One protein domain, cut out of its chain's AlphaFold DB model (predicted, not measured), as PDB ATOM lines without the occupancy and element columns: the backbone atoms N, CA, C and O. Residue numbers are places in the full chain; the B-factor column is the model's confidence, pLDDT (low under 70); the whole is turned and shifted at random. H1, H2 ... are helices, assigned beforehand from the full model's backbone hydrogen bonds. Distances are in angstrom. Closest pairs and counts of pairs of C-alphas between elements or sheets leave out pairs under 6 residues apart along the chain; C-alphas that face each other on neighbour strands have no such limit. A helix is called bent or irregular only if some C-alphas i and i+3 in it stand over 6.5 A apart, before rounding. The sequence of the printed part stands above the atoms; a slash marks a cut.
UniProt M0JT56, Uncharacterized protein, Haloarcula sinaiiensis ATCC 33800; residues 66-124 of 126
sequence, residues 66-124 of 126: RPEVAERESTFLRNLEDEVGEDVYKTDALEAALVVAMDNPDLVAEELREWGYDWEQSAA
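This is residues 66 to 124 of the 126 residues of an uncharacterized protein of Haloarcula sinaiiensis ATCC 33800 (UniProt M0JT56). The model is an open zigzag of four helices, H1 to H4, each turning about perpendicular to the one before, with few contacts between them. The link of residues 85 to 89, between H1 and H2, is at one end of the long axis, and the short H4 sticks out at the other. The printed part has 59 residues with four named helices in the order H1, H2, H3, H4 and no named strand; its class is all helix. It is loose, with a radius of gyration of the C-alphas of 14.7 A, and elongated, spanning 49 by 26 by 17 A.

H1, residues 67 to 84, begins at C-alpha 67 (120.724, 139.332, -11.736) and is 26.2 A long from first to last C-alpha. H1 is neither bent nor irregular, but only just: C-alphas 71 and 74 are 6.0 A apart. H2, residues 90 to 103, is 19.9 A long and begins at C-alpha 90 (118.077, 147.819, 2.454). H3, residues 105 to 114, is 14.4 A long. H4, residues 119 to 124, is 8.7 A long and ends at C-alpha 124 (94.182, 125.788, -23.058).

H1, with residues 77 to 80 alone, only just touches residues 90 to 93 of H2, with 3 pairs of C-alphas within 8 A. The closest C-alphas are those of Leu 77 and Ala 93, 6.9 A apart, and the lines are about perpendicular at 88 degrees. H2 and H3 are close but not clearly touching, about perpendicular at 82 degrees; their closest C-alphas, Ala 101 and Val 108, are 6.4 A apart. H3 and H4 are close but not clearly touching, about perpendicular at 76 degrees; their closest C-alphas, Arg 113 and Trp 119, are 7.5 A apart. H1 is apart from H3 and H4, and H2 from H4. In H2, H3 and H4 every O i to N i+4 pair is within hydrogen-bond range; in H1, 11 of 14 are.

The two C-alphas farthest apart, Glu 86 and Ala 124, are 49.3 A apart. The printed part has no cut, and its three links are tight. Mean pLDDT of the printed part is 94.7; residues 123 to 124 are under 70.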
ATOM      1  N   ARG A  66     117.089 137.052  -9.423       95.69
ATOM      2  CA  ARG A  66     117.740 137.049 -10.736       95.69
ATOM      3  C   ARG A  66     118.656 138.282 -10.871       95.69
ATOM      4  O   ARG A  66     118.312 139.321 -10.297       95.69
ATOM      5  N   PRO A  67     119.782 138.213 -11.609       95.81
ATOM      6  CA  PRO A  67     120.724 139.332 -11.736       95.81
ATOM      7  C   PRO A  67     120.063 140.645 -12.172       95.81
ATOM      8  O   PRO A  67     120.285 141.686 -11.562       95.81
ATOM      9  N   GLU A  68     119.147 140.584 -13.138       94.00
ATOM     10  CA  GLU A  68     118.422 141.749 -13.646       94.00
ATOM     11  C   GLU A  68     117.486 142.398 -12.610       94.00
ATOM     12  O   GLU A  68     117.065 143.545 -12.765       94.00
ATOM     13  N   VAL A  69     117.097 141.667 -11.563       94.94
ATOM     14  CA  VAL A  69     116.324 142.207 -10.433       94.94
ATOM     15  C   VAL A  69     117.272 142.846  -9.420       94.94
ATOM     16  O   VAL A  69     116.996 143.946  -8.946       94.94
ATOM     17  N   ALA A  70     118.408 142.201  -9.141       92.94
ATOM     18  CA  ALA A  70     119.438 142.728  -8.245       92.94
ATOM     19  C   ALA A  70     119.995 144.078  -8.730       92.94
ATOM     20  O   ALA A  70     120.192 144.991  -7.934       92.94
ATOM     21  N   GLU A  71     120.184 144.248 -10.040       93.31
ATOM     22  CA  GLU A  71     120.624 145.523 -10.620       93.31
ATOM     23  C   GLU A  71     119.602 146.649 -10.380       93.31
ATOM     24  O   GLU A  71     119.968 147.758  -9.978       93.31
ATOM     25  N   ARG A  72     118.306 146.354 -10.553       95.81
ATOM     26  CA  ARG A  72     117.209 147.315 -10.348       95.81
ATOM     27  C   ARG A  72     117.004 147.695  -8.882       95.81
ATOM     28  O   ARG A  72     116.580 148.815  -8.605       95.81
ATOM     29  N   GLU A  73     117.335 146.805  -7.952       95.50
ATOM     30  CA  GLU A  73     117.209 147.031  -6.509       95.50
ATOM     31  C   GLU A  73     117.999 148.263  -6.039       95.50
ATOM     32  O   GLU A  73     117.495 149.051  -5.244       95.50
ATOM     33  N   SER A  74     119.201 148.484  -6.580       92.50
ATOM     34  CA  SER A  74     120.016 149.665  -6.253       92.50
ATOM     35  C   SER A  74     119.318 150.984  -6.613       92.50
ATOM     36  O   SER A  74     119.327 151.940  -5.839       92.50
ATOM     37  N   THR A  75     118.658 151.020  -7.772       95.94
ATOM     38  CA  THR A  75     117.897 152.185  -8.237       95.94
ATOM     39  C   THR A  75     116.616 152.357  -7.429       95.94
ATOM     40  O   THR A  75     116.257 153.478  -7.085       95.94
ATOM     41  N   PHE A  76     115.948 151.252  -7.085       97.19
ATOM     42  CA  PHE A  76     114.787 151.264  -6.201       97.19
ATOM     43  C   PHE A  76     115.115 151.886  -4.836       97.19
ATOM     44  O   PHE A  76     114.385 152.770  -4.398       97.19
ATOM     45  N   LEU A  77     116.224 151.479  -4.205       97.75
ATOM     46  CA  LEU A  77     116.658 152.035  -2.919       97.75
ATOM     47  C   LEU A  77     116.902 153.538  -3.007       97.75
ATOM     48  O   LEU A  77     116.328 154.287  -2.227       97.75
ATOM     49  N   ARG A  78     117.668 153.982  -4.006       97.00
ATOM     50  CA  ARG A  78     117.960 155.406  -4.193       97.00
ATOM     51  C   ARG A  78     116.694 156.242  -4.398       97.00
ATOM     52  O   ARG A  78     116.551 157.298  -3.798       97.00
ATOM     53  N   ASN A  79     115.760 155.761  -5.218       97.94
ATOM     54  CA  ASN A  79     114.492 156.459  -5.436       97.94
ATOM     55  C   ASN A  79     113.650 156.530  -4.150       97.94
ATOM     56  O   ASN A  79     112.942 157.509  -3.939       97.94
ATOM     57  N   LEU A  80     113.712 155.498  -3.303       97.88
ATOM     58  CA  LEU A  80     113.016 155.486  -2.019       97.88
ATOM     59  C   LEU A  80     113.636 156.485  -1.034       97.88
ATOM     60  O   LEU A  80     112.899 157.192  -0.358       97.88
ATOM     61  N   GLU A  81     114.965 156.567  -0.972       98.12
ATOM     62  CA  GLU A  81     115.683 157.554  -0.154       98.12
ATOM     63  C   GLU A  81     115.361 158.987  -0.588       98.12
ATOM     64  O   GLU A  81     115.095 159.839   0.260       98.12
ATOM     65  N   ASP A  82     115.294 159.236  -1.901       98.31
ATOM     66  CA  ASP A  82     114.895 160.530  -2.462       98.31
ATOM     67  C   ASP A  82     113.447 160.909  -2.068       98.31
ATOM     68  O   ASP A  82     113.182 162.068  -1.746       98.31
ATOM     69  N   GLU A  83     112.514 159.949  -2.057       97.94
ATOM     70  CA  GLU A  83     111.106 160.173  -1.679       97.94
ATOM     71  C   GLU A  83     110.926 160.366  -0.163       97.94
ATOM     72  O   GLU A  83     110.154 161.218   0.281       97.94
ATOM     73  N   VAL A  84     111.639 159.580   0.648       96.56
ATOM     74  CA  VAL A  84     111.563 159.638   2.117       96.56
ATOM     75  C   VAL A  84     112.342 160.837   2.671       96.56
ATOM     76  O   VAL A  84     111.976 161.381   3.714       96.56
ATOM     77  N   GLY A  85     113.397 161.271   1.977       97.94
ATOM     78  CA  GLY A  85     114.294 162.340   2.412       97.94
ATOM     79  C   GLY A  85     115.299 161.908   3.486       97.94
ATOM     80  O   GLY A  85     115.786 162.755   4.236       97.94
ATOM     81  N   GLU A  86     115.588 160.609   3.595       96.81
ATOM     82  CA  GLU A  86     116.570 160.036   4.523       96.81
ATOM     83  C   GLU A  86     117.144 158.730   3.955       96.81
ATOM     84  O   GLU A  86     116.465 158.040   3.197       96.81
ATOM     85  N   ASP A  87     118.360 158.367   4.372       96.62
ATOM     86  CA  ASP A  87     118.952 157.058   4.097       96.62
ATOM     87  C   ASP A  87     118.047 155.926   4.615       96.62
ATOM     88  O   ASP A  87     117.567 155.936   5.763       96.62
ATOM     89  N   VAL A  88     117.847 154.905   3.781       97.12
ATOM     90  CA  VAL A  88     116.975 153.770   4.086       97.12
ATOM     91  C   VAL A  88     117.789 152.490   4.052       97.12
ATOM     92  O   VAL A  88     118.329 152.077   3.026       97.12
ATOM     93  N   TYR A  89     117.826 151.780   5.181       96.44
ATOM     94  CA  TYR A  89     118.459 150.471   5.199       96.44
ATOM     95  C   TYR A  89     117.767 149.528   4.216       96.44
ATOM     96  O   TYR A  89     116.554 149.336   4.269       96.44
ATOM     97  N   LYS A  90     118.563 148.830   3.403       95.81
ATOM     98  CA  LYS A  90     118.077 147.819   2.454       95.81
ATOM     99  C   LYS A  90     117.089 146.827   3.078       95.81
ATOM    100  O   LYS A  90     116.076 146.504   2.468       95.81
ATOM    101  N   THR A  91     117.357 146.366   4.301       95.69
ATOM    102  CA  THR A  91     116.454 145.454   5.018       95.69
ATOM    103  C   THR A  91     115.076 146.077   5.260       95.69
ATOM    104  O   THR A  91     114.076 145.382   5.117       95.69
ATOM    105  N   ASP A  92     115.008 147.373   5.583       96.75
ATOM    106  CA  ASP A  92     113.738 148.088   5.768       96.75
ATOM    107  C   ASP A  92     113.017 148.295   4.448       96.75
ATOM    108  O   ASP A  92     111.819 148.058   4.371       96.75
ATOM    109  N   ALA A  93     113.745 148.698   3.408       97.06
ATOM    110  CA  ALA A  93     113.167 148.915   2.091       97.06
ATOM    111  C   ALA A  93     112.552 147.629   1.522       97.06
ATOM    112  O   ALA A  93     111.438 147.654   1.006       97.06
ATOM    113  N   LEU A  94     113.248 146.495   1.651       95.81
ATOM    114  CA  LEU A  94     112.742 145.203   1.189       95.81
ATOM    115  C   LEU A  94     111.578 144.690   2.037       95.81
ATOM    116  O   LEU A  94     110.640 144.116   1.487       95.81
ATOM    117  N   GLU A  95     111.607 144.893   3.357       96.06
ATOM    118  CA  GLU A  95     110.466 144.557   4.210       96.06
ATOM    119  C   GLU A  95     109.248 145.424   3.867       96.06
ATOM    120  O   GLU A  95     108.158 144.888   3.688       96.06
ATOM    121  N   ALA A  96     109.429 146.735   3.689       97.50
ATOM    122  CA  ALA A  96     108.362 147.648   3.290       97.50
ATOM    123  C   ALA A  96     107.793 147.292   1.909       97.50
ATOM    124  O   ALA A  96     106.575 147.225   1.749       97.50
ATOM    125  N   ALA A  97     108.651 146.987   0.931       97.06
ATOM    126  CA  ALA A  97     108.224 146.519  -0.386       97.06
ATOM    127  C   ALA A  97     107.416 145.217  -0.289       97.06
ATOM    128  O   ALA A  97     106.398 145.065  -0.962       97.06
ATOM    129  N   LEU A  98     107.835 144.292   0.581       96.38
ATOM    130  CA  LEU A  98     107.114 143.048   0.822       96.38
ATOM    131  C   LEU A  98     105.748 143.291   1.480       96.38
ATOM    132  O   LEU A  98     104.783 142.645   1.086       96.38
ATOM    133  N   VAL A  99     105.643 144.218   2.438       98.06
ATOM    134  CA  VAL A  99     104.359 144.608   3.050       98.06
ATOM    135  C   VAL A  99     103.416 145.191   1.996       98.06
ATOM    136  O   VAL A  99     102.290 144.722   1.865       98.06
ATOM    137  N   VAL A 100     103.891 146.131   1.169       98.31
ATOM    138  CA  VAL A 100     103.092 146.689   0.064       98.31
ATOM    139  C   VAL A 100     102.641 145.585  -0.897       98.31
ATOM    140  O   VAL A 100     101.480 145.555  -1.290       98.31
ATOM    141  N   ALA A 101     103.518 144.643  -1.242       97.88
ATOM    142  CA  ALA A 101     103.175 143.506  -2.094       97.88
ATOM    143  C   ALA A 101     102.127 142.571  -1.457       97.88
ATOM    144  O   ALA A 101     101.269 142.042  -2.163       97.88
ATOM    145  N   MET A 102     102.167 142.374  -0.135       98.19
ATOM    146  CA  MET A 102     101.157 141.597   0.599       98.19
ATOM    147  C   MET A 102      99.786 142.278   0.580       98.19
ATOM    148  O   MET A 102      98.775 141.588   0.445       98.19
ATOM    149  N   ASP A 103      99.759 143.607   0.668       98.50
ATOM    150  CA  ASP A 103      98.525 144.395   0.621       98.50
ATOM    151  C   ASP A 103      97.979 144.571  -0.811       98.50
ATOM    152  O   ASP A 103      96.797 144.865  -0.985       98.50
ATOM    153  N   ASN A 104      98.812 144.353  -1.838       98.44
ATOM    154  CA  ASN A 104      98.475 144.513  -3.261       98.44
ATOM    155  C   ASN A 104      98.850 143.250  -4.073       98.44
ATOM    156  O   ASN A 104      99.732 143.291  -4.940       98.44
ATOM    157  N   PRO A 105      98.226 142.089  -3.789       98.38
ATOM    158  CA  PRO A 105      98.605 140.811  -4.397       98.38
ATOM    159  C   PRO A 105      98.326 140.738  -5.905       98.38
ATOM    160  O   PRO A 105      98.912 139.912  -6.602       98.38
ATOM    161  N   ASP A 106      97.434 141.577  -6.423       98.12
ATOM    162  CA  ASP A 106      97.118 141.696  -7.844       98.12
ATOM    163  C   ASP A 106      98.308 142.208  -8.663       98.12
ATOM    164  O   ASP A 106      98.607 141.616  -9.700       98.12
ATOM    165  N   LEU A 107      99.047 143.202  -8.156       98.25
ATOM    166  CA  LEU A 107     100.268 143.711  -8.792       98.25
ATOM    167  C   LEU A 107     101.353 142.628  -8.862       98.25
ATOM    168  O   LEU A 107     102.024 142.457  -9.877       98.25
ATOM    169  N   VAL A 108     101.485 141.831  -7.798       98.06
ATOM    170  CA  VAL A 108     102.400 140.678  -7.787       98.06
ATOM    171  C   VAL A 108     101.941 139.621  -8.791       98.06
ATOM    172  O   VAL A 108     102.755 139.036  -9.503       98.06
ATOM    173  N   ALA A 109     100.634 139.368  -8.874       98.06
ATOM    174  CA  ALA A 109     100.082 138.420  -9.830       98.06
ATOM    175  C   ALA A 109     100.297 138.864 -11.284       98.06
ATOM    176  O   ALA A 109     100.440 138.000 -12.143       98.06
ATOM    177  N   GLU A 110     100.316 140.166 -11.579       97.94
ATOM    178  CA  GLU A 110     100.657 140.691 -12.908       97.94
ATOM    179  C   GLU A 110     102.091 140.334 -13.299       97.94
ATOM    180  O   GLU A 110     102.281 139.685 -14.326       97.94
ATOM    181  N   GLU A 111     103.072 140.621 -12.443       97.06
ATOM    182  CA  GLU A 111     104.474 140.229 -12.662       97.06
ATOM    183  C   GLU A 111     104.630 138.710 -12.834       97.06
ATOM    184  O   GLU A 111     105.298 138.235 -13.751       97.06
ATOM    185  N   LEU A 112     103.955 137.911 -12.000       97.25
ATOM    186  CA  LEU A 112     103.985 136.451 -12.133       97.25
ATOM    187  C   LEU A 112     103.372 135.978 -13.461       97.25
ATOM    188  O   LEU A 112     103.869 135.027 -14.066       97.25
ATOM    189  N   ARG A 113     102.313 136.630 -13.946       97.56
ATOM    190  CA  ARG A 113     101.729 136.330 -15.261       97.56
ATOM    191  C   ARG A 113     102.681 136.697 -16.394       97.56
ATOM    192  O   ARG A 113     102.852 135.896 -17.309       97.56
ATOM    193  N   GLU A 114     103.386 137.822 -16.303       95.69
ATOM    194  CA  GLU A 114     104.453 138.155 -17.257       95.69
ATOM    195  C   GLU A 114     105.575 137.108 -17.264       95.69
ATOM    196  O   GLU A 114     106.148 136.808 -18.312       95.69
ATOM    197  N   TRP A 115     105.855 136.490 -16.114       95.69
ATOM    198  CA  TRP A 115     106.811 135.383 -16.010       95.69
ATOM    199  C   TRP A 115     106.226 134.033 -16.458       95.69
ATOM    200  O   TRP A 115     106.940 133.031 -16.480       95.69
ATOM    201  N   GLY A 116     104.948 133.996 -16.843       97.06
ATOM    202  CA  GLY A 116     104.288 132.845 -17.452       97.06
ATOM    203  C   GLY A 116     103.570 131.911 -16.480       97.06
ATOM    204  O   GLY A 116     103.254 130.785 -16.861       97.06
ATOM    205  N   TYR A 117     103.272 132.332 -15.247       95.62
ATOM    206  CA  TYR A 117     102.543 131.485 -14.285       95.62
ATOM    207  C   TYR A 117     101.113 131.115 -14.734       95.62
ATOM    208  O   TYR A 117     100.533 130.160 -14.217       95.62
ATOM    209  N   ASP A 118     100.539 131.819 -15.712       93.31
ATOM    210  CA  ASP A 118      99.245 131.511 -16.334       93.31
ATOM    211  C   ASP A 118      99.366 130.968 -17.771       93.31
ATOM    212  O   ASP A 118      98.353 130.818 -18.466       93.31
ATOM    213  N   TRP A 119     100.581 130.632 -18.221       92.19
ATOM    214  CA  TRP A 119     100.847 130.227 -19.602       92.19
ATOM    215  C   TRP A 119     100.010 129.018 -20.037       92.19
ATOM    216  O   TRP A 119      99.390 129.039 -21.101       92.19
ATOM    217  N   GLU A 120      99.926 127.978 -19.201       86.88
ATOM    218  CA  GLU A 120      99.152 126.765 -19.510       86.88
ATOM    219  C   GLU A 120      97.639 127.031 -19.585       86.88
ATOM    220  O   GLU A 120      96.954 126.495 -20.457       86.88
ATOM    221  N   GLN A 121      97.116 127.907 -18.723       78.50
ATOM    222  CA  GLN A 121      95.696 128.284 -18.701       78.50
ATOM    223  C   GLN A 121      95.323 129.107 -19.945       78.50
ATOM    224  O   GLN A 121      94.270 128.898 -20.553       78.50
ATOM    225  N   SER A 122      96.228 129.995 -20.360       71.62
ATOM    226  CA  SER A 122      96.102 130.799 -21.576       71.62
ATOM    227  C   SER A 122      96.220 129.962 -22.853       71.62
ATOM    228  O   SER A 122      95.532 130.237 -23.836       71.62
ATOM    229  N   ALA A 123      97.064 128.925 -22.847       69.56
ATOM    230  CA  ALA A 123      97.221 128.000 -23.967       69.56
ATOM    231  C   ALA A 123      96.017 127.054 -24.131       69.56
ATOM    232  O   ALA A 123      95.672 126.716 -25.257       69.56
ATOM    233  N   ALA A 124      95.358 126.663 -23.035       65.69
ATOM    234  CA  ALA A 124      94.182 125.788 -23.058       65.69
ATOM    235  C   ALA A 124      92.869 126.489 -23.474       65.69
ATOM    236  O   ALA A 124      91.903 125.809 -23.810       65.69
TER     237      ALA A 124